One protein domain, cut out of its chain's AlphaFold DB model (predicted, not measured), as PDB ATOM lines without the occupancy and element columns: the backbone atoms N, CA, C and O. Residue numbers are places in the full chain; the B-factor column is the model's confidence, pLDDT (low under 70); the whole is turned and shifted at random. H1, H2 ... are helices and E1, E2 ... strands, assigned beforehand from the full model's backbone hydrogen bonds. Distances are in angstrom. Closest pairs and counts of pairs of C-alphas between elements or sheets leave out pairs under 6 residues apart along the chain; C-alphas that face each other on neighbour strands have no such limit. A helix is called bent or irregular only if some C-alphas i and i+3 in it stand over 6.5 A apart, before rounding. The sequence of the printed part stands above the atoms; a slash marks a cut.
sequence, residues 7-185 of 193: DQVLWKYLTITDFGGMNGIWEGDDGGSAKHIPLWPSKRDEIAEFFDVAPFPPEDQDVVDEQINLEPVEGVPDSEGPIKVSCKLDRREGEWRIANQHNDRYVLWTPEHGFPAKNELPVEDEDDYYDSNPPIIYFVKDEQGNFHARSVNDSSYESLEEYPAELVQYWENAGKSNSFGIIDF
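AT A GLANCE: This is residues 7 to 185 of the 193 residues of an uncharacterized protein of Halorussus sp. MSC15.2 (UniProt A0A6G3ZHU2). A twisted sheet of four strands, E6, E5, E1 and E7, has helix H5 on one face and helix H2 on the opposite face, and H2 is wedged between it and a second, smaller sheet of E2, E3 and E4. The two sheets come together where the end of E2 meets the beginning of E6, and the short helices H1, H3 and H4 lie off the large sheet, toward the Tyr 13 end of E1. The printed part has 179 residues, with five named helices and seven named strands in the order E1 H1 H2 E2 E3 E4 H3 E5 E6 H4 H5 E7; both sheets are antiparallel. The class is mixed, with 81 residues, under half, in named elements. The whole is compact, with a radius of gyration of the C-alphas of 15.9 A and spans of 46 by 45 by 34 A.

IN THESE COORDINATES: In the large sheet, E1 is residues 7 to 13, 20.4 A long, from C-alpha 7 at (-52.357, -11.485, 0.302); E5 is 136 to 142, 18.9 A; E6 is 147 to 152, 16.8 A; E7 is 180 to 184, 13.7 A, ending at C-alpha 184 at (-51.593, -11.326, 6.481). In the small sheet, E2 is 63 to 70, 21.8 A; E3 is 81 to 88, 22.7 A; E4 is 95 to 98. The helices are H1, 16 to 22; H2, 41 to 50, 14.2 A; H3, 126 to 131; H4, 157 to 160; and H5, 165 to 173, 12.0 A. H2 is irregular: C-alphas 42 and 45 are 8.4 A apart.

HOW THE PARTS SIT: E1 and E5 are antiparallel, with N 10 and O 139 at 3.0 A; E1 and E7 have N 9 and O 183 at 2.9 A, and the hairpin E5 and E6 has N 138 and O 150 at 3.1 A. H5 is over E1 at a height over the sheet of 9.8 A. H2, on the opposite face, is over E1 and E7 at 10.0 A. H2 is also on the sheet of the meander E2 E3 E4, each strand the antiparallel neighbour of the one before, at 9.0 A; its closest C-alphas to E4 are Pro 41 and Glu 95, 4.3 A. There N 66 and O 85 are 2.9 A apart, and N 86 and O 97 2.9 A. The closest C-alphas of E2 and E6 are Leu 70 and Phe 147, 5.1 A. H1 and H3 are close but not clearly touching, at Ile 16 and Glu 126, 6.6 A; so are H4 and H5, at Leu 160 and Val 168, 6.3 A. Every O i to N i+4 pair is within hydrogen-bond range in H1, H3 and H5, and 4 of 6 in H2; H4 is too short for one.

THE WHOLE: The C-alphas farthest apart, of Asp 60 and Glu 158, are 49.3 A apart. The printed part has no cut. The links H1 to H2, H2 to E2 and E4 to H3 are long. Mean pLDDT of the printed part is 87.5; residues 27 to 34 are under 70.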
ATOM      1  N   ASP A   7     -51.337 -11.034  -0.646       93.62
ATOM      2  CA  ASP A   7     -52.357 -11.485   0.302       93.62
ATOM      3  C   ASP A   7     -51.686 -11.946   1.600       93.62
ATOM      4  O   ASP A   7     -51.819 -11.319   2.655       93.62
ATOM      5  N   GLN A   8     -50.845 -12.978   1.487       95.44
ATOM      6  CA  GLN A   8     -50.153 -13.578   2.624       95.44
ATOM      7  C   GLN A   8     -48.684 -13.871   2.317       95.44
ATOM      8  O   GLN A   8     -48.301 -14.159   1.179       95.44
ATOM      9  N   VAL A   9     -47.850 -13.882   3.358       95.81
ATOM     10  CA  VAL A   9     -46.462 -14.361   3.283       95.81
ATOM     11  C   VAL A   9     -46.205 -15.411   4.351       95.81
ATOM     12  O   VAL A   9     -46.226 -15.103   5.539       95.81
ATOM     13  N   LEU A  10     -45.875 -16.630   3.927       95.81
ATOM     14  CA  LEU A  10     -45.363 -17.692   4.792       95.81
ATOM     15  C   LEU A  10     -43.836 -17.686   4.729       95.81
ATOM     16  O   LEU A  10     -43.264 -17.780   3.646       95.81
ATOM     17  N   TRP A  11     -43.150 -17.609   5.866       95.56
ATOM     18  CA  TRP A  11     -41.690 -17.498   5.906       95.56
ATOM     19  C   TRP A  11     -41.064 -18.344   7.016       95.56
ATOM     20  O   TRP A  11     -41.714 -18.701   8.001       95.56
ATOM     21  N   LYS A  12     -39.778 -18.671   6.854       94.62
ATOM     22  CA  LYS A  12     -38.986 -19.426   7.833       94.62
ATOM     23  C   LYS A  12     -37.509 -19.028   7.788       94.62
ATOM     24  O   LYS A  12     -36.913 -19.036   6.712       94.62
ATOM     25  N   TYR A  13     -36.905 -18.789   8.955       94.38
ATOM     26  CA  TYR A  13     -35.444 -18.830   9.095       94.38
ATOM     27  C   TYR A  13     -34.970 -20.275   8.991       94.38
ATOM     28  O   TYR A  13     -35.434 -21.139   9.747       94.38
ATOM     29  N   LEU A  14     -34.035 -20.553   8.084       93.00
ATOM     30  CA  LEU A  14     -33.456 -21.886   8.012       93.00
ATOM     31  C   LEU A  14     -32.577 -22.141   9.227       93.00
ATOM     32  O   LEU A  14     -31.605 -21.432   9.478       93.00
ATOM     33  N   THR A  15     -32.894 -23.203   9.958       91.31
ATOM     34  CA  THR A  15     -32.023 -23.713  11.014       91.31
ATOM     35  C   THR A  15     -30.792 -24.385  10.418       91.31
ATOM     36  O   THR A  15     -30.785 -24.804   9.257       91.31
ATOM     37  N   ILE A  16     -29.782 -24.600  11.260       90.19
ATOM     38  CA  ILE A  16     -28.612 -25.416  10.921       90.19
ATOM     39  C   ILE A  16     -29.006 -26.817  10.418       90.19
ATOM     40  O   ILE A  16     -28.387 -27.365   9.505       90.19
ATOM     41  N   THR A  17     -30.088 -27.384  10.966       88.12
ATOM     42  CA  THR A  17     -30.610 -28.694  10.556       88.12
ATOM     43  C   THR A  17     -31.267 -28.623   9.181       88.12
ATOM     44  O   THR A  17     -31.044 -29.517   8.368       88.12
ATOM     45  N   ASP A  18     -32.029 -27.564   8.896       90.56
ATOM     46  CA  ASP A  18     -32.682 -27.372   7.596       90.56
ATOM     47  C   ASP A  18     -31.629 -27.214   6.500       90.56
ATOM     48  O   ASP A  18     -31.612 -27.968   5.524       90.56
ATOM     49  N   PHE A  19     -30.689 -26.288   6.705       90.88
ATOM     50  CA  PHE A  19     -29.611 -26.026   5.761       90.88
ATOM     51  C   PHE A  19     -28.699 -27.250   5.593       90.88
ATOM     52  O   PHE A  19     -28.321 -27.613   4.473       90.88
ATOM     53  N   GLY A  20     -28.397 -27.953   6.688       87.62
ATOM     54  CA  GLY A  20     -27.646 -29.203   6.657       87.62
ATOM     55  C   GLY A  20     -28.368 -30.333   5.919       87.62
ATOM     56  O   GLY A  20     -27.742 -31.081   5.166       87.62
ATOM     57  N   GLY A  21     -29.685 -30.442   6.093       85.69
ATOM     58  CA  GLY A  21     -30.542 -31.410   5.412       85.69
ATOM     59  C   GLY A  21     -30.637 -31.159   3.908       85.69
ATOM     60  O   GLY A  21     -30.476 -32.089   3.115       85.69
ATOM     61  N   MET A  22     -30.802 -29.897   3.503       87.75
ATOM     62  CA  MET A  22     -30.778 -29.486   2.094       87.75
ATOM     63  C   MET A  22     -29.444 -29.837   1.424       87.75
ATOM     64  O   MET A  22     -29.418 -30.283   0.276       87.75
ATOM     65  N   ASN A  23     -28.328 -29.657   2.132       86.38
ATOM     66  CA  ASN A  23     -26.974 -29.819   1.593       86.38
ATOM     67  C   ASN A  23     -26.337 -31.196   1.865       86.38
ATOM     68  O   ASN A  23     -25.135 -31.363   1.652       86.38
ATOM     69  N   GLY A  24     -27.111 -32.180   2.339       79.25
ATOM     70  CA  GLY A  24     -26.622 -33.547   2.568       79.25
ATOM     71  C   GLY A  24     -25.488 -33.632   3.599       79.25
ATOM     72  O   GLY A  24     -24.634 -34.508   3.523       79.25
ATOM     73  N   ILE A  25     -25.426 -32.693   4.547       76.44
ATOM     74  CA  ILE A  25     -24.317 -32.576   5.508       76.44
ATOM     75  C   ILE A  25     -24.303 -33.747   6.491       76.44
ATOM     76  O   ILE A  25     -23.239 -34.237   6.851       76.44
ATOM     77  N   TRP A  26     -25.488 -34.230   6.859       72.12
ATOM     78  CA  TRP A  26     -25.695 -35.279   7.859       72.12
ATOM     79  C   TRP A  26     -25.945 -36.666   7.237       72.12
ATOM     80  O   TRP A  26     -26.500 -37.558   7.876       72.12
ATOM     81  N   GLU A  27     -25.569 -36.860   5.968       61.41
ATOM     82  CA  GLU A  27     -25.625 -38.156   5.279       61.41
ATOM     83  C   GLU A  27     -24.418 -39.031   5.662       61.41
ATOM     84  O   GLU A  27     -23.499 -39.229   4.874       61.41
ATOM     85  N   GLY A  28     -24.380 -39.516   6.905       54.91
ATOM     86  CA  GLY A  28     -23.434 -40.556   7.332       54.91
ATOM     87  C   GLY A  28     -23.961 -41.978   7.088       54.91
ATOM     88  O   GLY A  28     -25.147 -42.161   6.806       54.91
ATOM     89  N   ASP A  29     -23.096 -42.985   7.269       43.94
ATOM     90  CA  ASP A  29     -23.419 -44.422   7.126       43.94
ATOM     91  C   ASP A  29     -24.578 -44.892   8.038       43.94
ATOM     92  O   ASP A  29     -25.276 -45.850   7.705       43.94
ATOM     93  N   ASP A  30     -24.840 -44.181   9.142       44.22
ATOM     94  CA  ASP A  30     -25.949 -44.448  10.073       44.22
ATOM     95  C   ASP A  30     -27.277 -43.753   9.688       44.22
ATOM     96  O   ASP A  30     -28.256 -43.834  10.427       44.22
ATOM     97  N   GLY A  31     -27.329 -43.095   8.520       42.41
ATOM     98  CA  GLY A  31     -28.553 -42.737   7.796       42.41
ATOM     99  C   GLY A  31     -29.577 -41.899   8.568       42.41
ATOM    100  O   GLY A  31     -30.542 -42.431   9.112       42.41
ATOM    101  N   GLY A  32     -29.455 -40.568   8.528       45.78
ATOM    102  CA  GLY A  32     -30.435 -39.715   9.205       45.78
ATOM    103  C   GLY A  32     -30.427 -38.235   8.842       45.78
ATOM    104  O   GLY A  32     -30.573 -37.417   9.741       45.78
ATOM    105  N   SER A  33     -30.290 -37.848   7.569       55.28
ATOM    106  CA  SER A  33     -30.548 -36.450   7.193       55.28
ATOM    107  C   SER A  33     -32.033 -36.241   6.867       55.28
ATOM    108  O   SER A  33     -32.641 -36.953   6.060       55.28
ATOM    109  N   ALA A  34     -32.655 -35.253   7.511       64.06
ATOM    110  CA  ALA A  34     -33.967 -34.770   7.105       64.06
ATOM    111  C   ALA A  34     -33.820 -34.051   5.754       64.06
ATOM    112  O   ALA A  34     -33.427 -32.895   5.696       64.06
ATOM    113  N   LYS A  35     -34.129 -34.736   4.646       82.50
ATOM    114  CA  LYS A  35     -34.087 -34.170   3.278       82.50
ATOM    115  C   LYS A  35     -35.252 -33.208   2.980       82.50
ATOM    116  O   LYS A  35     -35.742 -33.154   1.855       82.50
ATOM    117  N   HIS A  36     -35.776 -32.540   3.999       87.56
ATOM    118  CA  HIS A  36     -36.959 -31.687   3.941       87.56
ATOM    119  C   HIS A  36     -36.797 -30.514   4.900       87.56
ATOM    120  O   HIS A  36     -36.053 -30.613   5.871       87.56
ATOM    121  N   ILE A  37     -37.551 -29.449   4.655       90.88
ATOM    122  CA  ILE A  37     -37.618 -28.290   5.541       90.88
ATOM    123  C   ILE A  37     -38.934 -28.393   6.321       90.88
ATOM    124  O   ILE A  37     -39.995 -28.248   5.710       90.88
ATOM    125  N   PRO A  38     -38.923 -28.718   7.627       90.19
ATOM    126  CA  PRO A  38     -40.123 -28.735   8.446       90.19
ATOM    127  C   PRO A  38     -40.679 -27.319   8.618       90.19
ATOM    128  O   PRO A  38     -39.973 -26.376   8.987       90.19
ATOM    129  N   LEU A  39     -41.977 -27.200   8.390       89.12
ATOM    130  CA  LEU A  39     -42.783 -26.059   8.788       89.12
ATOM    131  C   LEU A  39     -43.310 -26.304  10.209       89.12
ATOM    132  O   LEU A  39     -43.341 -27.440  10.694       89.12
ATOM    133  N   TRP A  40     -43.638 -25.230  10.924       80.69
ATOM    134  CA  TRP A  40     -43.846 -25.314  12.367       80.69
ATOM    135  C   TRP A  40     -45.085 -26.172  12.718       80.69
ATOM    136  O   TRP A  40     -46.187 -25.834  12.286       80.69
ATOM    137  N   PRO A  41     -44.961 -27.261  13.510       71.31
ATOM    138  CA  PRO A  41     -46.053 -28.231  13.677       71.31
ATOM    139  C   PRO A  41     -47.317 -27.666  14.331       71.31
ATOM    140  O   PRO A  41     -48.425 -28.061  13.987       71.31
ATOM    141  N   SER A  42     -47.176 -26.689  15.233       77.50
ATOM    142  CA  SER A  42     -48.329 -26.055  15.891       77.50
ATOM    143  C   SER A  42     -49.112 -25.093  14.987       77.50
ATOM    144  O   SER A  42     -49.953 -24.360  15.496       77.50
ATOM    145  N   LYS A  43     -48.788 -25.038  13.690       86.00
ATOM    146  CA  LYS A  43     -49.417 -24.182  12.678       86.00
ATOM    147  C   LYS A  43     -50.055 -24.988  11.545       86.00
ATOM    148  O   LYS A  43     -50.125 -24.527  10.411       86.00
ATOM    149  N   ARG A  44     -50.451 -26.236  11.827       90.06
ATOM    150  CA  ARG A  44     -50.922 -27.185  10.810       90.06
ATOM    151  C   ARG A  44     -52.053 -26.620   9.956       90.06
ATOM    152  O   ARG A  44     -51.982 -26.712   8.733       90.06
ATOM    153  N   ASP A  45     -53.084 -26.103  10.609       90.94
ATOM    154  CA  ASP A  45     -54.301 -25.668   9.930       90.94
ATOM    155  C   ASP A  45     -54.045 -24.357   9.173       90.94
ATOM    156  O   ASP A  45     -54.446 -24.248   8.021       90.94
ATOM    157  N   GLU A  46     -53.269 -23.431   9.746       93.62
ATOM    158  CA  GLU A  46     -52.903 -22.176   9.074       93.62
ATOM    159  C   GLU A  46     -51.992 -22.399   7.856       93.62
ATOM    160  O   GLU A  46     -52.112 -21.708   6.850       93.62
ATOM    161  N   ILE A  47     -51.086 -23.382   7.907       94.31
ATOM    162  CA  ILE A  47     -50.252 -23.750   6.750       94.31
ATOM    163  C   ILE A  47     -51.102 -24.392   5.650       94.31
ATOM    164  O   ILE A  47     -50.875 -24.131   4.469       94.31
ATOM    165  N   ALA A  48     -52.066 -25.235   6.028       93.62
ATOM    166  CA  ALA A  48     -52.981 -25.843   5.071       93.62
ATOM    167  C   ALA A  48     -53.848 -24.775   4.382       93.62
ATOM    168  O   ALA A  48     -53.989 -24.798   3.163       93.62
ATOM    169  N   GLU A  49     -54.354 -23.809   5.152       94.75
ATOM    170  CA  GLU A  49     -55.092 -22.650   4.645       94.75
ATOM    171  C   GLU A  49     -54.236 -21.783   3.717       94.75
ATOM    172  O   GLU A  49     -54.673 -21.466   2.614       94.75
ATOM    173  N   PHE A  50     -52.992 -21.472   4.104       95.56
ATOM    174  CA  PHE A  50     -52.078 -20.707   3.256       95.56
ATOM    175  C   PHE A  50     -51.931 -21.353   1.872       95.56
ATOM    176  O   PHE A  50     -52.102 -20.674   0.864       95.56
ATOM    177  N   PHE A  51     -51.674 -22.664   1.819       94.69
ATOM    178  CA  PHE A  51     -51.482 -23.406   0.568       94.69
ATOM    179  C   PHE A  51     -52.782 -23.820  -0.148       94.69
ATOM    180  O   PHE A  51     -52.699 -24.480  -1.182       94.69
ATOM    181  N   ASP A  52     -53.961 -23.455   0.368       93.94
ATOM    182  CA  ASP A  52     -55.276 -23.877  -0.143       93.94
ATOM    183  C   ASP A  52     -55.443 -25.410  -0.242       93.94
ATOM    184  O   ASP A  52     -56.052 -25.941  -1.176       93.94
ATOM    185  N   VAL A  53     -54.913 -26.140   0.743       91.31
ATOM    186  CA  VAL A  53     -54.955 -27.611   0.814       91.31
ATOM    187  C   VAL A  53     -55.758 -28.098   2.015       91.31
ATOM    188  O   VAL A  53     -55.960 -27.393   3.004       91.31
ATOM    189  N   ALA A  54     -56.227 -29.346   1.959       86.00
ATOM    190  CA  ALA A  54     -56.922 -29.940   3.093       86.00
ATOM    191  C   ALA A  54     -55.945 -30.166   4.272       86.00
ATOM    192  O   ALA A  54     -54.879 -30.755   4.077       86.00
ATOM    193  N   PRO A  55     -56.300 -29.778   5.514       81.06
ATOM    194  CA  PRO A  55     -55.439 -29.986   6.685       81.06
ATOM    195  C   PRO A  55     -55.349 -31.457   7.122       81.06
ATOM    196  O   PRO A  55     -54.517 -31.810   7.960       81.06
ATOM    197  N   PHE A  56     -56.203 -32.314   6.557       81.56
ATOM    198  CA  PHE A  56     -56.256 -33.746   6.816       81.56
ATOM    199  C   PHE A  56     -56.255 -34.514   5.495       81.56
ATOM    200  O   PHE A  56     -56.896 -34.076   4.535       81.56
ATOM    201  N   PRO A  57     -55.587 -35.673   5.445       78.06
ATOM    202  CA  PRO A  57     -55.637 -36.539   4.289       78.06
ATOM    203  C   PRO A  57     -56.999 -37.254   4.223       78.06
ATOM    204  O   PRO A  57     -57.754 -37.262   5.204       78.06
ATOM    205  N   PRO A  58     -57.338 -37.868   3.076       74.94
ATOM    206  CA  PRO A  58     -58.491 -38.760   2.970       74.94
ATOM    207  C   PRO A  58     -58.460 -39.870   4.036       74.94
ATOM    208  O   PRO A  58     -57.383 -40.263   4.487       74.94
ATOM    209  N   GLU A  59     -59.632 -40.405   4.407       71.88
ATOM    210  CA  GLU A  59     -59.719 -41.587   5.283       71.88
ATOM    211  C   GLU A  59     -58.780 -42.701   4.761       71.88
ATOM    212  O   GLU A  59     -58.701 -42.931   3.554       71.88
ATOM    213  N   ASP A  60     -58.048 -43.355   5.674       74.69
ATOM    214  CA  ASP A  60     -57.016 -44.386   5.424       74.69
ATOM    215  C   ASP A  60     -55.617 -43.905   4.970       74.69
ATOM    216  O   ASP A  60     -54.804 -44.712   4.509       74.69
ATOM    217  N   GLN A  61     -55.289 -42.620   5.134       78.88
ATOM    218  CA  GLN A  61     -53.941 -42.085   4.890       78.88
ATOM    219  C   GLN A  61     -53.390 -41.338   6.117       78.88
ATOM    220  O   GLN A  61     -54.123 -40.640   6.808       78.88
ATOM    221  N   ASP A  62     -52.078 -41.448   6.363       82.44
ATOM    222  CA  ASP A  62     -51.379 -40.738   7.457       82.44
ATOM    223  C   ASP A  62     -50.586 -39.510   6.968       82.44
ATOM    224  O   ASP A  62     -49.985 -38.774   7.761       82.44
ATOM    225  N   VAL A  63     -50.557 -39.301   5.648       86.50
ATOM    226  CA  VAL A  63     -49.770 -38.262   4.981       86.50
ATOM    227  C   VAL A  63     -50.644 -37.517   3.979       86.50
ATOM    228  O   VAL A  63     -51.313 -38.143   3.164       86.50
ATOM    229  N   VAL A  64     -50.613 -36.187   4.038       88.19
ATOM    230  CA  VAL A  64     -51.069 -35.306   2.954       88.19
ATOM    231  C   VAL A  64     -49.854 -35.008   2.088       88.19
ATOM    232  O   VAL A  64     -48.855 -34.550   2.633       88.19
ATOM    233  N   ASP A  65     -49.919 -35.255   0.782       91.06
ATOM    234  CA  ASP A  65     -48.856 -34.926  -0.176       91.06
ATOM    235  C   ASP A  65     -49.447 -34.062  -1.292       91.06
ATOM    236  O   ASP A  65     -50.296 -34.525  -2.052       91.06
ATOM    237  N   GLU A  66     -48.979 -32.822  -1.405       92.31
ATOM    238  CA  GLU A  66     -49.530 -31.822  -2.319       92.31
ATOM    239  C   GLU A  66     -48.432 -31.163  -3.156       92.31
ATOM    240  O   GLU A  66     -47.266 -31.054  -2.757       92.31
ATOM    241  N   GLN A  67     -48.817 -30.733  -4.356       93.25
ATOM    242  CA  GLN A  67     -47.952 -30.026  -5.293       93.25
ATOM    243  C   GLN A  67     -48.438 -28.590  -5.452       93.25
ATOM    244  O   GLN A  67     -49.508 -28.354  -6.009       93.25
ATOM    245  N   ILE A  68     -47.634 -27.634  -4.991       93.88
ATOM    246  CA  ILE A  68     -47.958 -26.207  -5.067       93.88
ATOM    247  C   ILE A  68     -47.255 -25.622  -6.279       93.88
ATOM    248  O   ILE A  68     -46.029 -25.514  -6.284       93.88
ATOM    249  N   ASN A  69     -48.029 -25.272  -7.305       94.44
ATOM    250  CA  ASN A  69     -47.499 -24.659  -8.519       94.44
ATOM    251  C   ASN A  69     -47.015 -23.242  -8.220       94.44
ATOM    252  O   ASN A  69     -47.782 -22.413  -7.735       94.44
ATOM    253  N   LEU A  70     -45.745 -22.985  -8.526       94.81
ATOM    254  CA  LEU A  70     -45.140 -21.675  -8.380       94.81
ATOM    255  C   LEU A  70     -45.168 -20.901  -9.693       94.81
ATOM    256  O   LEU A  70     -44.890 -21.458 -10.761       94.81
ATOM    257  N   GLU A  71     -45.439 -19.606  -9.580       95.25
ATOM    258  CA  GLU A  71     -45.285 -18.654 -10.670       95.25
ATOM    259  C   GLU A  71     -43.802 -18.470 -11.037       95.25
ATOM    260  O   GLU A  71     -42.940 -18.416 -10.147       95.25
ATOM    261  N   PRO A  72     -43.483 -18.341 -12.339       93.06
ATOM    262  CA  PRO A  72     -42.119 -18.131 -12.804       93.06
ATOM    263  C   PRO A  72     -41.536 -16.812 -12.294       93.06
ATOM    264  O   PRO A  72     -42.222 -15.805 -12.111       93.06
ATOM    265  N   VAL A  73     -40.214 -16.791 -12.164       89.25
ATOM    266  CA  VAL A  73     -39.431 -15.589 -11.892       89.25
ATOM    267  C   VAL A  73     -38.774 -15.109 -13.172       89.25
ATOM    268  O   VAL A  73     -38.070 -15.850 -13.858       89.25
ATOM    269  N   GLU A  74     -39.000 -13.837 -13.497       88.44
ATOM    270  CA  GLU A  74     -38.434 -13.225 -14.692       88.44
ATOM    271  C   GLU A  74     -36.905 -13.378 -14.716       88.44
ATOM    272  O   GLU A  74     -36.205 -13.008 -13.775       88.44
ATOM    273  N   GLY A  75     -36.391 -13.936 -15.813       86.75
ATOM    274  CA  GLY A  75     -34.956 -14.138 -16.009       86.75
ATOM    275  C   GLY A  75     -34.368 -15.376 -15.327       86.75
ATOM    276  O   GLY A  75     -33.165 -15.591 -15.463       86.75
ATOM    277  N   VAL A  76     -35.177 -16.203 -14.654       89.44
ATOM    278  CA  VAL A  76     -34.728 -17.455 -14.029       89.44
ATOM    279  C   VAL A  76     -35.443 -18.652 -14.664       89.44
ATOM    280  O   VAL A  76     -36.616 -18.883 -14.367       89.44
ATOM    281  N   PRO A  77     -34.767 -19.414 -15.543       89.06
ATOM    282  CA  PRO A  77     -35.316 -20.648 -16.100       89.06
ATOM    283  C   PRO A  77     -35.671 -21.659 -15.007       89.06
ATOM    284  O   PRO A  77     -34.979 -21.728 -13.991       89.06
ATOM    285  N   ASP A  78     -36.721 -22.449 -15.236       87.62
ATOM    286  CA  ASP A  78     -37.151 -23.542 -14.354       87.62
ATOM    287  C   ASP A  78     -37.517 -23.081 -12.924       87.62
ATOM    288  O   ASP A  78     -37.484 -23.858 -11.967       87.62
ATOM    289  N   SER A  79     -37.852 -21.794 -12.765       89.19
ATOM    290  CA  SER A  79     -38.373 -21.236 -11.508       89.19
ATOM    291  C   SER A  79     -39.879 -21.403 -11.364       89.19
ATOM    292  O   SER A  79     -40.412 -21.235 -10.264       89.19
ATOM    293  N   GLU A  80     -40.543 -21.766 -12.455       85.12
ATOM    294  CA  GLU A  80     -41.889 -22.300 -12.484       85.12
ATOM    295  C   GLU A  80     -41.933 -23.764 -12.040       85.12
ATOM    296  O   GLU A  80     -41.009 -24.547 -12.260       85.12
ATOM    297  N   GLY A  81     -43.072 -24.165 -11.487       75.88
ATOM    298  CA  GLY A  81     -43.382 -25.575 -11.281       75.88
ATOM    299  C   GLY A  81     -43.699 -25.932  -9.838       75.88
ATOM    300  O   GLY A  81     -43.650 -25.086  -8.942       75.88
ATOM    301  N   PRO A  82     -44.108 -27.188  -9.615       87.06
ATOM    302  CA  PRO A  82     -44.615 -27.588  -8.326       87.06
ATOM    303  C   PRO A  82     -43.480 -27.796  -7.333       87.06
ATOM    304  O   PRO A  82     -42.595 -28.625  -7.549       87.06
ATOM    305  N   ILE A  83     -43.566 -27.143  -6.181       90.94
ATOM    306  CA  ILE A  83     -42.882 -27.648  -4.993       90.94
ATOM    307  C   ILE A  83     -43.757 -28.693  -4.309       90.94
ATOM    308  O   ILE A  83     -44.986 -28.632  -4.339       90.94
ATOM    309  N   LYS A  84     -43.115 -29.661  -3.660       92.62
ATOM    310  CA  LYS A  84     -43.817 -30.677  -2.875       92.62
ATOM    311  C   LYS A  84     -43.942 -30.206  -1.440       92.62
ATOM    312  O   LYS A  84     -42.926 -30.014  -0.766       92.62
ATOM    313  N   VAL A  85     -45.172 -30.087  -0.964       93.00
ATOM    314  CA  VAL A  85     -45.470 -29.914   0.456       93.00
ATOM    315  C   VAL A  85     -46.121 -31.185   0.980       93.00
ATOM    316  O   VAL A  85     -46.906 -31.822   0.289       93.00
ATOM    317  N   SER A  86     -45.748 -31.596   2.187       92.25
ATOM    318  CA  SER A  86     -46.287 -32.810   2.800       92.25
ATOM    319  C   SER A  86     -46.599 -32.587   4.270       92.25
ATOM    320  O   SER A  86     -45.801 -31.956   4.960       92.25
ATOM    321  N   CYS A  87     -47.713 -33.119   4.760       91.69
ATOM    322  CA  CYS A  87     -48.080 -33.123   6.173       91.69
ATOM    323  C   CYS A  87     -48.084 -34.551   6.692       91.69
ATOM    324  O   CYS A  87     -48.772 -35.401   6.134       91.69
ATOM    325  N   LYS A  88     -47.348 -34.826   7.772       88.88
ATOM    326  CA  LYS A  88     -47.378 -36.136   8.439       88.88
ATOM    327  C   LYS A  88     -48.154 -36.048   9.743       88.88
ATOM    328  O   LYS A  88     -47.656 -35.458  10.702       88.88
ATOM    329  N   LEU A  89     -49.342 -36.648   9.790       83.19
ATOM    330  CA  LEU A  89     -50.220 -36.569  10.963       83.19
ATOM    331  C   LEU A  89     -49.684 -37.348  12.170       83.19
ATOM    332  O   LEU A  89     -49.879 -36.935  13.312       83.19
ATOM    333  N   ASP A  90     -48.960 -38.437  11.925       82.25
ATOM    334  CA  ASP A  90     -48.348 -39.284  12.954       82.25
ATOM    335  C   ASP A  90     -47.124 -38.643  13.636       82.25
ATOM    336  O   ASP A  90     -46.587 -39.177  14.611       82.25
ATOM    337  N   ARG A  91     -46.674 -37.478  13.149       78.69
ATOM    338  CA  ARG A  91     -45.465 -36.807  13.618       78.69
ATOM    339  C   ARG A  91     -45.747 -35.383  14.071       78.69
ATOM    340  O   ARG A  91     -46.138 -34.530  13.281       78.69
ATOM    341  N   ARG A  92     -45.445 -35.126  15.352       79.69
ATOM    342  CA  ARG A  92     -45.583 -33.808  16.003       79.69
ATOM    343  C   ARG A  92     -46.961 -33.173  15.756       79.69
ATOM    344  O   ARG A  92     -47.046 -31.973  15.554       79.69
ATOM    345  N   GLU A  93     -48.014 -33.993  15.768       79.88
ATOM    346  CA  GLU A  93     -49.411 -33.548  15.623       79.88
ATOM    347  C   GLU A  93     -49.757 -32.923  14.251       79.88
ATOM    348  O   GLU A  93     -50.742 -32.195  14.133       79.88
ATOM    349  N   GLY A  94     -49.002 -33.251  13.191       84.12
ATOM    350  CA  GLY A  94     -49.246 -32.756  11.830       84.12
ATOM    351  C   GLY A  94     -48.164 -31.806  11.329       84.12
ATOM    352  O   GLY A  94     -48.445 -30.679  10.933       84.12
ATOM    353  N   GLU A  95     -46.907 -32.252  11.356       89.25
ATOM    354  CA  GLU A  95     -45.784 -31.472  10.834       89.25
ATOM    355  C   GLU A  95     -45.841 -31.380   9.303       89.25
ATOM    356  O   GLU A  95     -45.563 -32.363   8.602       89.25
ATOM    357  N   TRP A  96     -46.134 -30.178   8.801       92.38
ATOM    358  CA  TRP A  96     -45.937 -29.809   7.401       92.38
ATOM    359  C   TRP A  96     -44.459 -29.687   7.047       92.38
ATOM    360  O   TRP A  96     -43.617 -29.377   7.888       92.38
ATOM    361  N   ARG A  97     -44.122 -29.940   5.784       92.06
ATOM    362  CA  ARG A  97     -42.746 -29.960   5.284       92.06
ATOM    363  C   ARG A  97     -42.693 -29.555   3.830       92.06
ATOM    364  O   ARG A  97     -43.488 -30.052   3.040       92.06
ATOM    365  N   ILE A  98     -41.663 -28.805   3.467       92.81
ATOM    366  CA  ILE A  98     -41.232 -28.663   2.079       92.81
ATOM    367  C   ILE A  98     -40.330 -29.860   1.776       92.81
ATOM    368  O   ILE A  98     -39.230 -29.994   2.324       92.81
ATOM    369  N   ALA A  99     -40.841 -30.806   0.998       89.25
ATOM    370  CA  ALA A  99     -40.257 -32.130   0.853       89.25
ATOM    371  C   ALA A  99     -39.093 -32.158  -0.150       89.25
ATOM    372  O   ALA A  99     -39.009 -31.348  -1.068       89.25
ATOM    373  N   ASN A 100     -38.212 -33.149   0.019       83.38
ATOM    374  CA  ASN A 100     -37.179 -33.558  -0.939       83.38
ATOM    375  C   ASN A 100     -36.185 -32.465  -1.397       83.38
ATOM    376  O   ASN A 100     -35.596 -32.591  -2.465       83.38
ATOM    377  N   GLN A 101     -35.909 -31.450  -0.576       87.94
ATOM    378  CA  GLN A 101     -35.037 -30.311  -0.926       87.94
ATOM    379  C   GLN A 101     -33.543 -30.652  -1.089       87.94
ATOM    380  O   GLN A 101     -32.723 -29.782  -1.384       87.94
ATOM    381  N   HIS A 102     -33.174 -31.921  -0.909       85.56
ATOM    382  CA  HIS A 102     -31.854 -32.428  -1.271       85.56
ATOM    383  C   HIS A 102     -31.764 -32.843  -2.749       85.56
ATOM    384  O   HIS A 102     -30.786 -32.514  -3.409       85.56
ATOM    385  N   ASN A 103     -32.771 -33.554  -3.273       83.50
ATOM    386  CA  ASN A 103     -32.759 -34.057  -4.658       83.50
ATOM    387  C   ASN A 103     -33.592 -33.199  -5.620       83.50
ATOM    388  O   ASN A 103     -33.397 -33.268  -6.826       83.50
ATOM    389  N   ASP A 104     -34.564 -32.471  -5.083       85.12
ATOM    390  CA  ASP A 104     -35.600 -31.726  -5.799       85.12
ATOM    391  C   ASP A 104     -35.694 -30.336  -5.163       85.12
ATOM    392  O   ASP A 104     -36.725 -29.909  -4.635       85.12
ATOM    393  N   ARG A 105     -34.521 -29.699  -5.062       89.69
ATOM    394  CA  ARG A 105     -34.387 -28.374  -4.472       89.69
ATOM    395  C   ARG A 105     -35.015 -27.353  -5.404       89.69
ATOM    396  O   ARG A 105     -34.720 -27.365  -6.597       89.69
ATOM    397  N   TYR A 106     -35.811 -26.443  -4.853       91.94
ATOM    398  CA  TYR A 106     -36.299 -25.316  -5.637       91.94
ATOM    399  C   TYR A 106     -35.131 -24.485  -6.188       91.94
ATOM    400  O   TYR A 106     -34.161 -24.222  -5.472       91.94
ATOM    401  N   VAL A 107     -35.226 -24.073  -7.456       91.94
ATOM    402  CA  VAL A 107     -34.097 -23.509  -8.210       91.94
ATOM    403  C   VAL A 107     -33.503 -22.271  -7.535       91.94
ATOM    404  O   VAL A 107     -32.286 -22.175  -7.395       91.94
ATOM    405  N   LEU A 108     -34.339 -21.378  -6.994       91.69
ATOM    406  CA  LEU A 108     -33.872 -20.158  -6.325       91.69
ATOM    407  C   LEU A 108     -33.154 -20.417  -4.998       91.69
ATOM    408  O   LEU A 108     -32.477 -19.531  -4.492       91.69
ATOM    409  N   TRP A 109     -33.252 -21.624  -4.443       92.94
ATOM    410  CA  TRP A 109     -32.538 -22.011  -3.223       92.94
ATOM    411  C   TRP A 109     -31.220 -22.739  -3.529       92.94
ATOM    412  O   TRP A 109     -30.679 -23.491  -2.710       92.94
ATOM    413  N   THR A 110     -30.694 -22.548  -4.737       91.94
ATOM    414  CA  THR A 110     -29.391 -23.061  -5.162       91.94
ATOM    415  C   THR A 110     -28.342 -21.943  -5.206       91.94
ATOM    416  O   THR A 110     -28.690 -20.777  -5.416       91.94
ATOM    417  N   PRO A 111     -27.044 -22.273  -5.053       93.12
ATOM    418  CA  PRO A 111     -25.983 -21.266  -5.106       93.12
ATOM    419  C   PRO A 111     -25.872 -20.479  -6.411       93.12
ATOM    420  O   PRO A 111     -25.410 -19.343  -6.398       93.12
ATOM    421  N   GLU A 112     -26.335 -21.038  -7.531       91.88
ATOM    422  CA  GLU A 112     -26.376 -20.328  -8.815       91.88
ATOM    423  C   GLU A 112     -27.244 -19.058  -8.756       91.88
ATOM    424  O   GLU A 112     -26.965 -18.083  -9.452       91.88
ATOM    425  N   HIS A 113     -28.234 -19.031  -7.859       91.06
ATOM    426  CA  HIS A 113     -29.123 -17.892  -7.624       91.06
ATOM    427  C   HIS A 113     -28.777 -17.111  -6.346       91.06
ATOM    428  O   HIS A 113     -29.601 -16.372  -5.808       91.06
ATOM    429  N   GLY A 114     -27.536 -17.248  -5.869       90.88
ATOM    430  CA  GLY A 114     -27.000 -16.507  -4.728       90.88
ATOM    431  C   GLY A 114     -27.350 -17.092  -3.362       90.88
ATOM    432  O   GLY A 114     -26.970 -16.504  -2.355       90.88
ATOM    433  N   PHE A 115     -28.058 -18.222  -3.305       94.19
ATOM    434  CA  PHE A 115     -28.319 -18.914  -2.045       94.19
ATOM    435  C   PHE A 115     -27.009 -19.457  -1.440       94.19
ATOM    436  O   PHE A 115     -26.177 -19.959  -2.196       94.19
ATOM    437  N   PRO A 116     -26.802 -19.447  -0.111       93.31
ATOM    438  CA  PRO A 116     -25.529 -19.884   0.455       93.31
ATOM    439  C   PRO A 116     -25.172 -21.333   0.097       93.31
ATOM    440  O   PRO A 116     -25.983 -22.262   0.216       93.31
ATOM    441  N   ALA A 117     -23.927 -21.546  -0.316       91.06
ATOM    442  CA  ALA A 117     -23.327 -22.855  -0.481       91.06
ATOM    443  C   ALA A 117     -22.972 -23.475   0.877       91.06
ATOM    444  O   ALA A 117     -22.779 -22.799   1.887       91.06
ATOM    445  N   LYS A 118     -22.830 -24.806   0.899       86.50
ATOM    446  CA  LYS A 118     -22.537 -25.589   2.113       86.50
ATOM    447  C   LYS A 118     -21.357 -25.047   2.933       86.50
ATOM    448  O   LYS A 118     -21.362 -25.179   4.148       86.50
ATOM    449  N   ASN A 119     -20.331 -24.521   2.271       88.75
ATOM    450  CA  ASN A 119     -19.087 -24.062   2.886       88.75
ATOM    451  C   ASN A 119     -19.098 -22.579   3.292       88.75
ATOM    452  O   ASN A 119     -18.060 -22.085   3.723       88.75
ATOM    453  N   GLU A 120     -20.214 -21.872   3.109       89.38
ATOM    454  CA  GLU A 120     -20.341 -20.448   3.452       89.38
ATOM    455  C   GLU A 120     -20.920 -20.225   4.852       89.38
ATOM    456  O   GLU A 120     -20.661 -19.186   5.449       89.38
ATOM    457  N   LEU A 121     -21.639 -21.210   5.403       89.06
ATOM    458  CA  LEU A 121     -22.203 -21.152   6.751       89.06
ATOM    459  C   LEU A 121     -21.506 -22.165   7.678       89.06
ATOM    460  O   LEU A 121     -21.214 -23.287   7.245       89.06
ATOM    461  N   PRO A 122     -21.250 -21.820   8.953       87.50
ATOM    462  CA  PRO A 122     -20.585 -22.692   9.920       87.50
ATOM    463  C   PRO A 122     -21.558 -23.746  10.474       87.50
ATOM    464  O   PRO A 122     -21.941 -23.748  11.631       87.50
ATOM    465  N   VAL A 123     -21.952 -24.694   9.628       84.75
ATOM    466  CA  VAL A 123     -22.940 -25.760   9.907       84.75
ATOM    467  C   VAL A 123     -22.534 -26.805  10.961       84.75
ATOM    468  O   VAL A 123     -23.269 -27.770  11.177       84.75
ATOM    469  N   GLU A 124     -21.374 -26.639  11.593       83.56
ATOM    470  CA  GLU A 124     -20.885 -27.481  12.691       83.56
ATOM    471  C   GLU A 124     -21.094 -26.834  14.070       83.56
ATOM    472  O   GLU A 124     -21.081 -27.550  15.072       83.56
ATOM    473  N   ASP A 125     -21.314 -25.516  14.125       88.75
ATOM    474  CA  ASP A 125     -21.511 -24.749  15.356       88.75
ATOM    475  C   ASP A 125     -22.813 -23.941  15.256       88.75
ATOM    476  O   ASP A 125     -23.017 -23.144  14.342       88.75
ATOM    477  N   GLU A 126     -23.739 -24.209  16.175       87.81
ATOM    478  CA  GLU A 126     -25.077 -23.623  16.143       87.81
ATOM    479  C   GLU A 126     -25.076 -22.125  16.466       87.81
ATOM    480  O   GLU A 126     -25.809 -21.372  15.819       87.81
ATOM    481  N   ASP A 127     -24.244 -21.688  17.412       88.25
ATOM    482  CA  ASP A 127     -24.174 -20.281  17.805       88.25
ATOM    483  C   ASP A 127     -23.540 -19.466  16.668       88.25
ATOM    484  O   ASP A 127     -24.131 -18.483  16.206       88.25
ATOM    485  N   ASP A 128     -22.419 -19.947  16.115       90.75
ATOM    486  CA  ASP A 128     -21.770 -19.311  14.964       90.75
ATOM    487  C   ASP A 128     -22.698 -19.288  13.734       90.75
ATOM    488  O   ASP A 128     -22.695 -18.324  12.963       90.75
ATOM    489  N   TYR A 129     -23.521 -20.326  13.533       91.81
ATOM    490  CA  TYR A 129     -24.471 -20.380  12.420       91.81
ATOM    491  C   TYR A 129     -25.510 -19.260  12.511       91.81
ATOM    492  O   TYR A 129     -25.751 -18.561  11.524       91.81
ATOM    493  N   TYR A 130     -26.117 -19.037  13.677       89.50
ATOM    494  CA  TYR A 130     -27.110 -17.968  13.821       89.50
ATOM    495  C   TYR A 130     -26.481 -16.566  13.816       89.50
ATOM    496  O   TYR A 130     -27.088 -15.618  13.292       89.50
ATOM    497  N   ASP A 131     -25.254 -16.438  14.318       90.38
ATOM    498  CA  ASP A 131     -24.475 -15.200  14.241       90.38
ATOM    499  C   ASP A 131     -24.042 -14.877  12.800       90.38
ATOM    500  O   ASP A 131     -23.913 -13.705  12.443       90.38
ATOM    501  N   SER A 132     -23.934 -15.892  11.933       90.38
ATOM    502  CA  SER A 132     -23.635 -15.739  10.502       90.38
ATOM    503  C   SER A 132     -24.813 -15.289   9.626       90.38
ATOM    504  O   SER A 132     -24.659 -15.256   8.413       90.38
ATOM    505  N   ASN A 133     -25.953 -14.905  10.223       92.12
ATOM    506  CA  ASN A 133     -27.147 -14.400   9.522       92.12
ATOM    507  C   ASN A 133     -27.752 -15.416   8.521       92.12
ATOM    508  O   ASN A 133     -27.704 -15.226   7.304       92.12
ATOM    509  N   PRO A 134     -28.364 -16.502   9.017       93.62
ATOM    510  CA  PRO A 134     -28.825 -17.593   8.169       93.62
ATOM    511  C   PRO A 134     -29.915 -17.160   7.177       93.62
ATOM    512  O   PRO A 134     -30.703 -16.261   7.471       93.62
ATOM    513  N   PRO A 135     -30.033 -17.846   6.028       95.31
ATOM    514  CA  PRO A 135     -31.013 -17.502   5.010       95.31
ATOM    515  C   PRO A 135     -32.458 -17.652   5.505       95.31
ATOM    516  O   PRO A 135     -32.791 -18.527   6.315       95.31
ATOM    517  N   ILE A 136     -33.339 -16.831   4.937       95.56
ATOM    518  CA  ILE A 136     -34.791 -16.904   5.113       95.56
ATOM    519  C   ILE A 136     -35.383 -17.421   3.808       95.56
ATOM    520  O   ILE A 136     -35.120 -16.860   2.747       95.56
ATOM    521  N   ILE A 137     -36.216 -18.455   3.862       94.88
ATOM    522  CA  ILE A 137     -37.065 -18.820   2.721       94.88
ATOM    523  C   ILE A 137     -38.477 -18.307   2.955       94.88
ATOM    524  O   ILE A 137     -38.949 -18.267   4.097       94.88
ATOM    525  N   TYR A 138     -39.164 -17.922   1.886       95.19
ATOM    526  CA  TYR A 138     -40.540 -17.465   2.000       95.19
ATOM    527  C   TYR A 138     -41.355 -17.730   0.738       95.19
ATOM    528  O   TYR A 138     -40.826 -17.810  -0.373       95.19
ATOM    529  N   PHE A 139     -42.659 -17.864   0.943       95.38
ATOM    530  CA  PHE A 139     -43.684 -17.967  -0.077       95.38
ATOM    531  C   PHE A 139     -44.604 -16.769   0.025       95.38
ATOM    532  O   PHE A 139     -44.988 -16.365   1.120       95.38
ATOM    533  N   VAL A 140     -44.982 -16.238  -1.123       95.38
ATOM    534  CA  VAL A 140     -45.956 -15.165  -1.259       95.38
ATOM    535  C   VAL A 140     -47.186 -15.769  -1.910       95.38
ATOM    536  O   VAL A 140     -47.065 -16.353  -2.986       95.38
ATOM    537  N   LYS A 141     -48.340 -15.624  -1.267       96.06
ATOM    538  CA  LYS A 141     -49.645 -15.791  -1.900       96.06
ATOM    539  C   LYS A 141     -50.082 -14.412  -2.376       96.06
ATOM    540  O   LYS A 141     -50.131 -13.478  -1.575       96.06
ATOM    541  N   ASP A 142     -50.282 -14.247  -3.676       94.75
ATOM    542  CA  ASP A 142     -50.786 -12.986  -4.222       94.75
ATOM    543  C   ASP A 142     -52.314 -12.883  -4.096       94.75
ATOM    544  O   ASP A 142     -52.995 -13.862  -3.798       94.75
ATOM    545  N   GLU A 143     -52.872 -11.696  -4.341       92.75
ATOM    546  CA  GLU A 143     -54.327 -11.455  -4.273       92.75
ATOM    547  C   GLU A 143     -55.157 -12.305  -5.259       92.75
ATOM    548  O   GLU A 143     -56.384 -12.363  -5.156       92.75
ATOM    549  N   GLN A 144     -54.522 -12.928  -6.259       92.88
ATOM    550  CA  GLN A 144     -55.182 -13.857  -7.177       92.88
ATOM    551  C   GLN A 144     -55.083 -15.320  -6.713       92.88
ATOM    552  O   GLN A 144     -55.669 -16.191  -7.357       92.88
ATOM    553  N   GLY A 145     -54.391 -15.585  -5.602       93.38
ATOM    554  CA  GLY A 145     -54.166 -16.913  -5.041       93.38
ATOM    555  C   GLY A 145     -52.993 -17.670  -5.666       93.38
ATOM    556  O   GLY A 145     -52.872 -18.870  -5.435       93.38
ATOM    557  N   ASN A 146     -52.132 -17.020  -6.462       94.81
ATOM    558  CA  ASN A 146     -50.944 -17.687  -6.999       94.81
ATOM    559  C   ASN A 146     -49.784 -17.624  -6.003       94.81
ATOM    560  O   ASN A 146     -49.647 -16.677  -5.222       94.81
ATOM    561  N   PHE A 147     -48.912 -18.630  -6.068       95.75
ATOM    562  CA  PHE A 147     -47.796 -18.785  -5.145       95.75
ATOM    563  C   PHE A 147     -46.462 -18.414  -5.788       95.75
ATOM    564  O   PHE A 147     -46.130 -18.858  -6.884       95.75
ATOM    565  N   HIS A 148     -45.643 -17.668  -5.054       94.31
ATOM    566  CA  HIS A 148     -44.296 -17.276  -5.464       94.31
ATOM    567  C   HIS A 148     -43.303 -17.677  -4.378       94.31
ATOM    568  O   HIS A 148     -43.419 -17.209  -3.250       94.31
ATOM    569  N   ALA A 149     -42.303 -18.499  -4.693       93.81
ATOM    570  CA  ALA A 149     -41.245 -18.847  -3.741       93.81
ATOM    571  C   ALA A 149     -40.007 -17.968  -3.938       93.81
ATOM    572  O   ALA A 149     -39.621 -17.660  -5.067       93.81
ATOM    573  N   ARG A 150     -39.378 -17.545  -2.843       91.88
ATOM    574  CA  ARG A 150     -38.213 -16.649  -2.829       91.88
ATOM    575  C   ARG A 150     -37.303 -16.966  -1.636       91.88
ATOM    576  O   ARG A 150     -37.592 -17.861  -0.834       91.88
ATOM    577  N   SER A 151     -36.193 -16.243  -1.527       93.38
ATOM    578  CA  SER A 151     -35.288 -16.298  -0.379       93.38
ATOM    579  C   SER A 151     -34.631 -14.949  -0.108       93.38
ATOM    580  O   SER A 151     -34.387 -14.170  -1.025       93.38
ATOM    581  N   VAL A 152     -34.317 -14.712   1.163       94.50
ATOM    582  CA  VAL A 152     -33.273 -13.788   1.599       94.50
ATOM    583  C   VAL A 152     -32.026 -14.636   1.820       94.50
ATOM    584  O   VAL A 152     -32.034 -15.536   2.661       94.50
ATOM    585  N   ASN A 153     -30.979 -14.402   1.034       93.06
ATOM    586  CA  ASN A 153     -29.809 -15.285   1.015       93.06
ATOM    587  C   ASN A 153     -28.897 -15.098   2.239       93.06
ATOM    588  O   ASN A 153     -28.210 -16.035   2.626       93.06
ATOM    589  N   ASP A 154     -28.934 -13.924   2.860       91.75
ATOM    590  CA  ASP A 154     -28.221 -13.579   4.087       91.75
ATOM    591  C   ASP A 154     -29.128 -12.665   4.912       91.75
ATOM    592  O   ASP A 154     -29.620 -11.663   4.404       91.75
ATOM    593  N   SER A 155     -29.399 -12.996   6.172       92.12
ATOM    594  CA  SER A 155     -30.327 -12.210   6.997       92.12
ATOM    595  C   SER A 155     -29.649 -11.041   7.724       92.12
ATOM    596  O   SER A 155     -30.023 -10.722   8.858       92.12
ATOM    597  N   SER A 156     -28.580 -10.473   7.162       92.75
ATOM    598  CA  SER A 156     -27.944  -9.295   7.743       92.75
ATOM    599  C   SER A 156     -28.863  -8.088   7.612       92.75
ATOM    600  O   SER A 156     -29.659  -7.990   6.681       92.75
ATOM    601  N   TYR A 157     -28.720  -7.137   8.532       90.88
ATOM    602  CA  TYR A 157     -29.482  -5.891   8.498       90.88
ATOM    603  C   TYR A 157     -29.392  -5.199   7.123       90.88
ATOM    604  O   TYR A 157     -30.418  -4.826   6.568       90.88
ATOM    605  N   GLU A 158     -28.194  -5.126   6.529       92.06
ATOM    606  CA  GLU A 158     -27.978  -4.522   5.203       92.06
ATOM    607  C   GLU A 158     -28.760  -5.246   4.097       92.06
ATOM    608  O   GLU A 158     -29.364  -4.591   3.250       92.06
ATOM    609  N   SER A 159     -28.805  -6.584   4.113       91.38
ATOM    610  CA  SER A 159     -29.588  -7.332   3.123       91.38
ATOM    611  C   SER A 159     -31.094  -7.148   3.316       91.38
ATOM    612  O   SER A 159     -31.840  -7.162   2.336       91.38
ATOM    613  N   LEU A 160     -31.551  -6.978   4.559       92.62
ATOM    614  CA  LEU A 160     -32.966  -6.793   4.869       92.62
ATOM    615  C   LEU A 160     -33.496  -5.411   4.454       92.62
ATOM    616  O   LEU A 160     -34.687  -5.302   4.166       92.62
ATOM    617  N   GLU A 161     -32.648  -4.382   4.330       89.00
ATOM    618  CA  GLU A 161     -33.063  -3.026   3.915       89.00
ATOM    619  C   GLU A 161     -33.717  -2.971   2.518       89.00
ATOM    620  O   GLU A 161     -34.446  -2.029   2.205       89.00
ATOM    621  N   GLU A 162     -33.499  -3.983   1.673       89.06
ATOM    622  CA  GLU A 162     -34.094  -4.077   0.332       89.06
ATOM    623  C   GLU A 162     -35.557  -4.571   0.335       89.06
ATOM    624  O   GLU A 162     -36.247  -4.543  -0.697       89.06
ATOM    625  N   TYR A 163     -36.044  -5.031   1.488       90.88
ATOM    626  CA  TYR A 163     -37.364  -5.628   1.653       90.88
ATOM    627  C   TYR A 163     -38.364  -4.645   2.286       90.88
ATOM    628  O   TYR A 163     -37.983  -3.671   2.936       90.88
ATOM    629  N   PRO A 164     -39.677  -4.868   2.096       89.94
ATOM    630  CA  PRO A 164     -40.711  -4.050   2.724       89.94
ATOM    631  C   PRO A 164     -40.553  -3.996   4.249       89.94
ATOM    632  O   PRO A 164     -40.430  -5.036   4.893       89.94
ATOM    633  N   ALA A 165     -40.624  -2.793   4.827       89.25
ATOM    634  CA  ALA A 165     -40.379  -2.561   6.256       89.25
ATOM    635  C   ALA A 165     -41.260  -3.416   7.182       89.25
ATOM    636  O   ALA A 165     -40.801  -3.870   8.225       89.25
ATOM    637  N   GLU A 166     -42.509  -3.661   6.788       88.38
ATOM    638  CA  GLU A 166     -43.431  -4.533   7.516       88.38
ATOM    639  C   GLU A 166     -42.889  -5.965   7.627       88.38
ATOM    640  O   GLU A 166     -42.806  -6.514   8.722       88.38
ATOM    641  N   LEU A 167     -42.426  -6.542   6.515       90.75
ATOM    642  CA  LEU A 167     -41.859  -7.889   6.469       90.75
ATOM    643  C   LEU A 167     -40.559  -7.983   7.282       90.75
ATOM    644  O   LEU A 167     -40.384  -8.913   8.069       90.75
ATOM    645  N   VAL A 168     -39.690  -6.975   7.148       91.75
ATOM    646  CA  VAL A 168     -38.448  -6.859   7.928       91.75
ATOM    647  C   VAL A 168     -38.749  -6.818   9.424       91.75
ATOM    648  O   VAL A 168     -38.118  -7.541  10.189       91.75
ATOM    649  N   GLN A 169     -39.765  -6.063   9.849       90.81
ATOM    650  CA  GLN A 169     -40.152  -5.977  11.254       90.81
ATOM    651  C   GLN A 169     -40.560  -7.343  11.830       90.81
ATOM    652  O   GLN A 169     -40.195  -7.659  12.964       90.81
ATOM    653  N   TYR A 170     -41.289  -8.174  11.079       90.88
ATOM    654  CA  TYR A 170     -41.608  -9.538  11.520       90.88
ATOM    655  C   TYR A 170     -40.355 -10.409  11.656       90.88
ATOM    656  O   TYR A 170     -40.223 -11.137  12.641       90.88
ATOM    657  N   TRP A 171     -39.430 -10.322  10.699       92.56
ATOM    658  CA  TRP A 171     -38.192 -11.100  10.708       92.56
ATOM    659  C   TRP A 171     -37.215 -10.679  11.805       92.56
ATOM    660  O   TRP A 171     -36.597 -11.549  12.412       92.56
ATOM    661  N   GLU A 172     -37.077  -9.383  12.080       90.25
ATOM    662  CA  GLU A 172     -36.192  -8.854  13.126       90.25
ATOM    663  C   GLU A 172     -36.745  -9.090  14.536       90.25
ATOM    664  O   GLU A 172     -35.986  -9.347  15.472       90.25
ATOM    665  N   ASN A 173     -38.071  -9.033  14.704       87.25
ATOM    666  CA  ASN A 173     -38.713  -9.344  15.984       87.25
ATOM    667  C   ASN A 173     -38.686 -10.843  16.306       87.25
ATOM    668  O   ASN A 173     -38.894 -11.235  17.459       87.25
ATOM    669  N   ALA A 174     -38.463 -11.684  15.300       85.62
ATOM    670  CA  ALA A 174     -38.324 -13.113  15.472       85.62
ATOM    671  C   ALA A 174     -36.869 -13.497  15.768       85.62
ATOM    672  O   ALA A 174     -35.922 -12.962  15.199       85.62
ATOM    673  N   GLY A 175     -36.669 -14.484  16.645       81.88
ATOM    674  CA  GLY A 175     -35.343 -15.080  16.821       81.88
ATOM    675  C   GLY A 175     -34.915 -15.850  15.568       81.88
ATOM    676  O   GLY A 175     -35.736 -16.500  14.928       81.88
ATOM    677  N   LYS A 176     -33.627 -15.860  15.228       84.56
ATOM    678  CA  LYS A 176     -33.120 -16.626  14.072       84.56
ATOM    679  C   LYS A 176     -33.192 -18.148  14.275       84.56
ATOM    680  O   LYS A 176     -33.153 -18.911  13.311       84.56
ATOM    681  N   SER A 177     -33.340 -18.605  15.521       78.44
ATOM    682  CA  SER A 177     -33.443 -20.021  15.864       78.44
ATOM    683  C   SER A 177     -34.847 -20.568  15.604       78.44
ATOM    684  O   SER A 177     -35.775 -20.424  16.397       78.44
ATOM    685  N   ASN A 178     -34.990 -21.246  14.464       73.38
ATOM    686  CA  ASN A 178     -36.179 -22.003  14.063       73.38
ATOM    687  C   ASN A 178     -37.461 -21.172  13.858       73.38
ATOM    688  O   ASN A 178     -38.520 -21.757  13.652       73.38
ATOM    689  N   SER A 179     -37.411 -19.839  13.847       86.06
ATOM    690  CA  SER A 179     -38.632 -19.046  13.678       86.06
ATOM    691  C   SER A 179     -39.289 -19.215  12.313       86.06
ATOM    692  O   SER A 179     -38.651 -19.441  11.282       86.06
ATOM    693  N   PHE A 180     -40.607 -19.088  12.350       92.31
ATOM    694  CA  PHE A 180     -41.531 -19.286  11.252       92.31
ATOM    695  C   PHE A 180     -42.740 -18.377  11.479       92.31
ATOM    696  O   PHE A 180     -43.128 -18.154  12.631       92.31
ATOM    697  N   GLY A 181     -43.369 -17.910  10.407       93.25
ATOM    698  CA  GLY A 181     -44.594 -17.128  10.506       93.25
ATOM    699  C   GLY A 181     -45.408 -17.124   9.221       93.25
ATOM    700  O   GLY A 181     -44.903 -17.452   8.150       93.25
ATOM    701  N   ILE A 182     -46.673 -16.735   9.363       94.44
ATOM    702  CA  ILE A 182     -47.561 -16.336   8.271       94.44
ATOM    703  C   ILE A 182     -47.965 -14.892   8.578       94.44
ATOM    704  O   ILE A 182     -48.282 -14.588   9.730       94.44
ATOM    705  N   ILE A 183     -47.851 -14.009   7.592       93.31
ATOM    706  CA  ILE A 183     -48.182 -12.584   7.689       93.31
ATOM    707  C   ILE A 183     -49.340 -12.315   6.737       93.31
ATOM    708  O   ILE A 183     -49.213 -12.622   5.553       93.31
ATOM    709  N   ASP A 184     -50.409 -11.713   7.248       91.50
ATOM    710  CA  ASP A 184     -51.593 -11.326   6.481       91.50
ATOM    711  C   ASP A 184     -51.540  -9.828   6.165       91.50
ATOM    712  O   ASP A 184     -51.587  -8.996   7.071       91.50
ATOM    713  N   PHE A 185     -51.471  -9.460   4.886       85.56
ATOM    714  CA  PHE A 185     -51.354  -8.054   4.469       85.56
ATOM    715  C   PHE A 185     -52.720  -7.357   4.317       85.56
ATOM    716  O   PHE A 185     -52.793  -6.132   4.181       85.56
TER     717      PHE A 185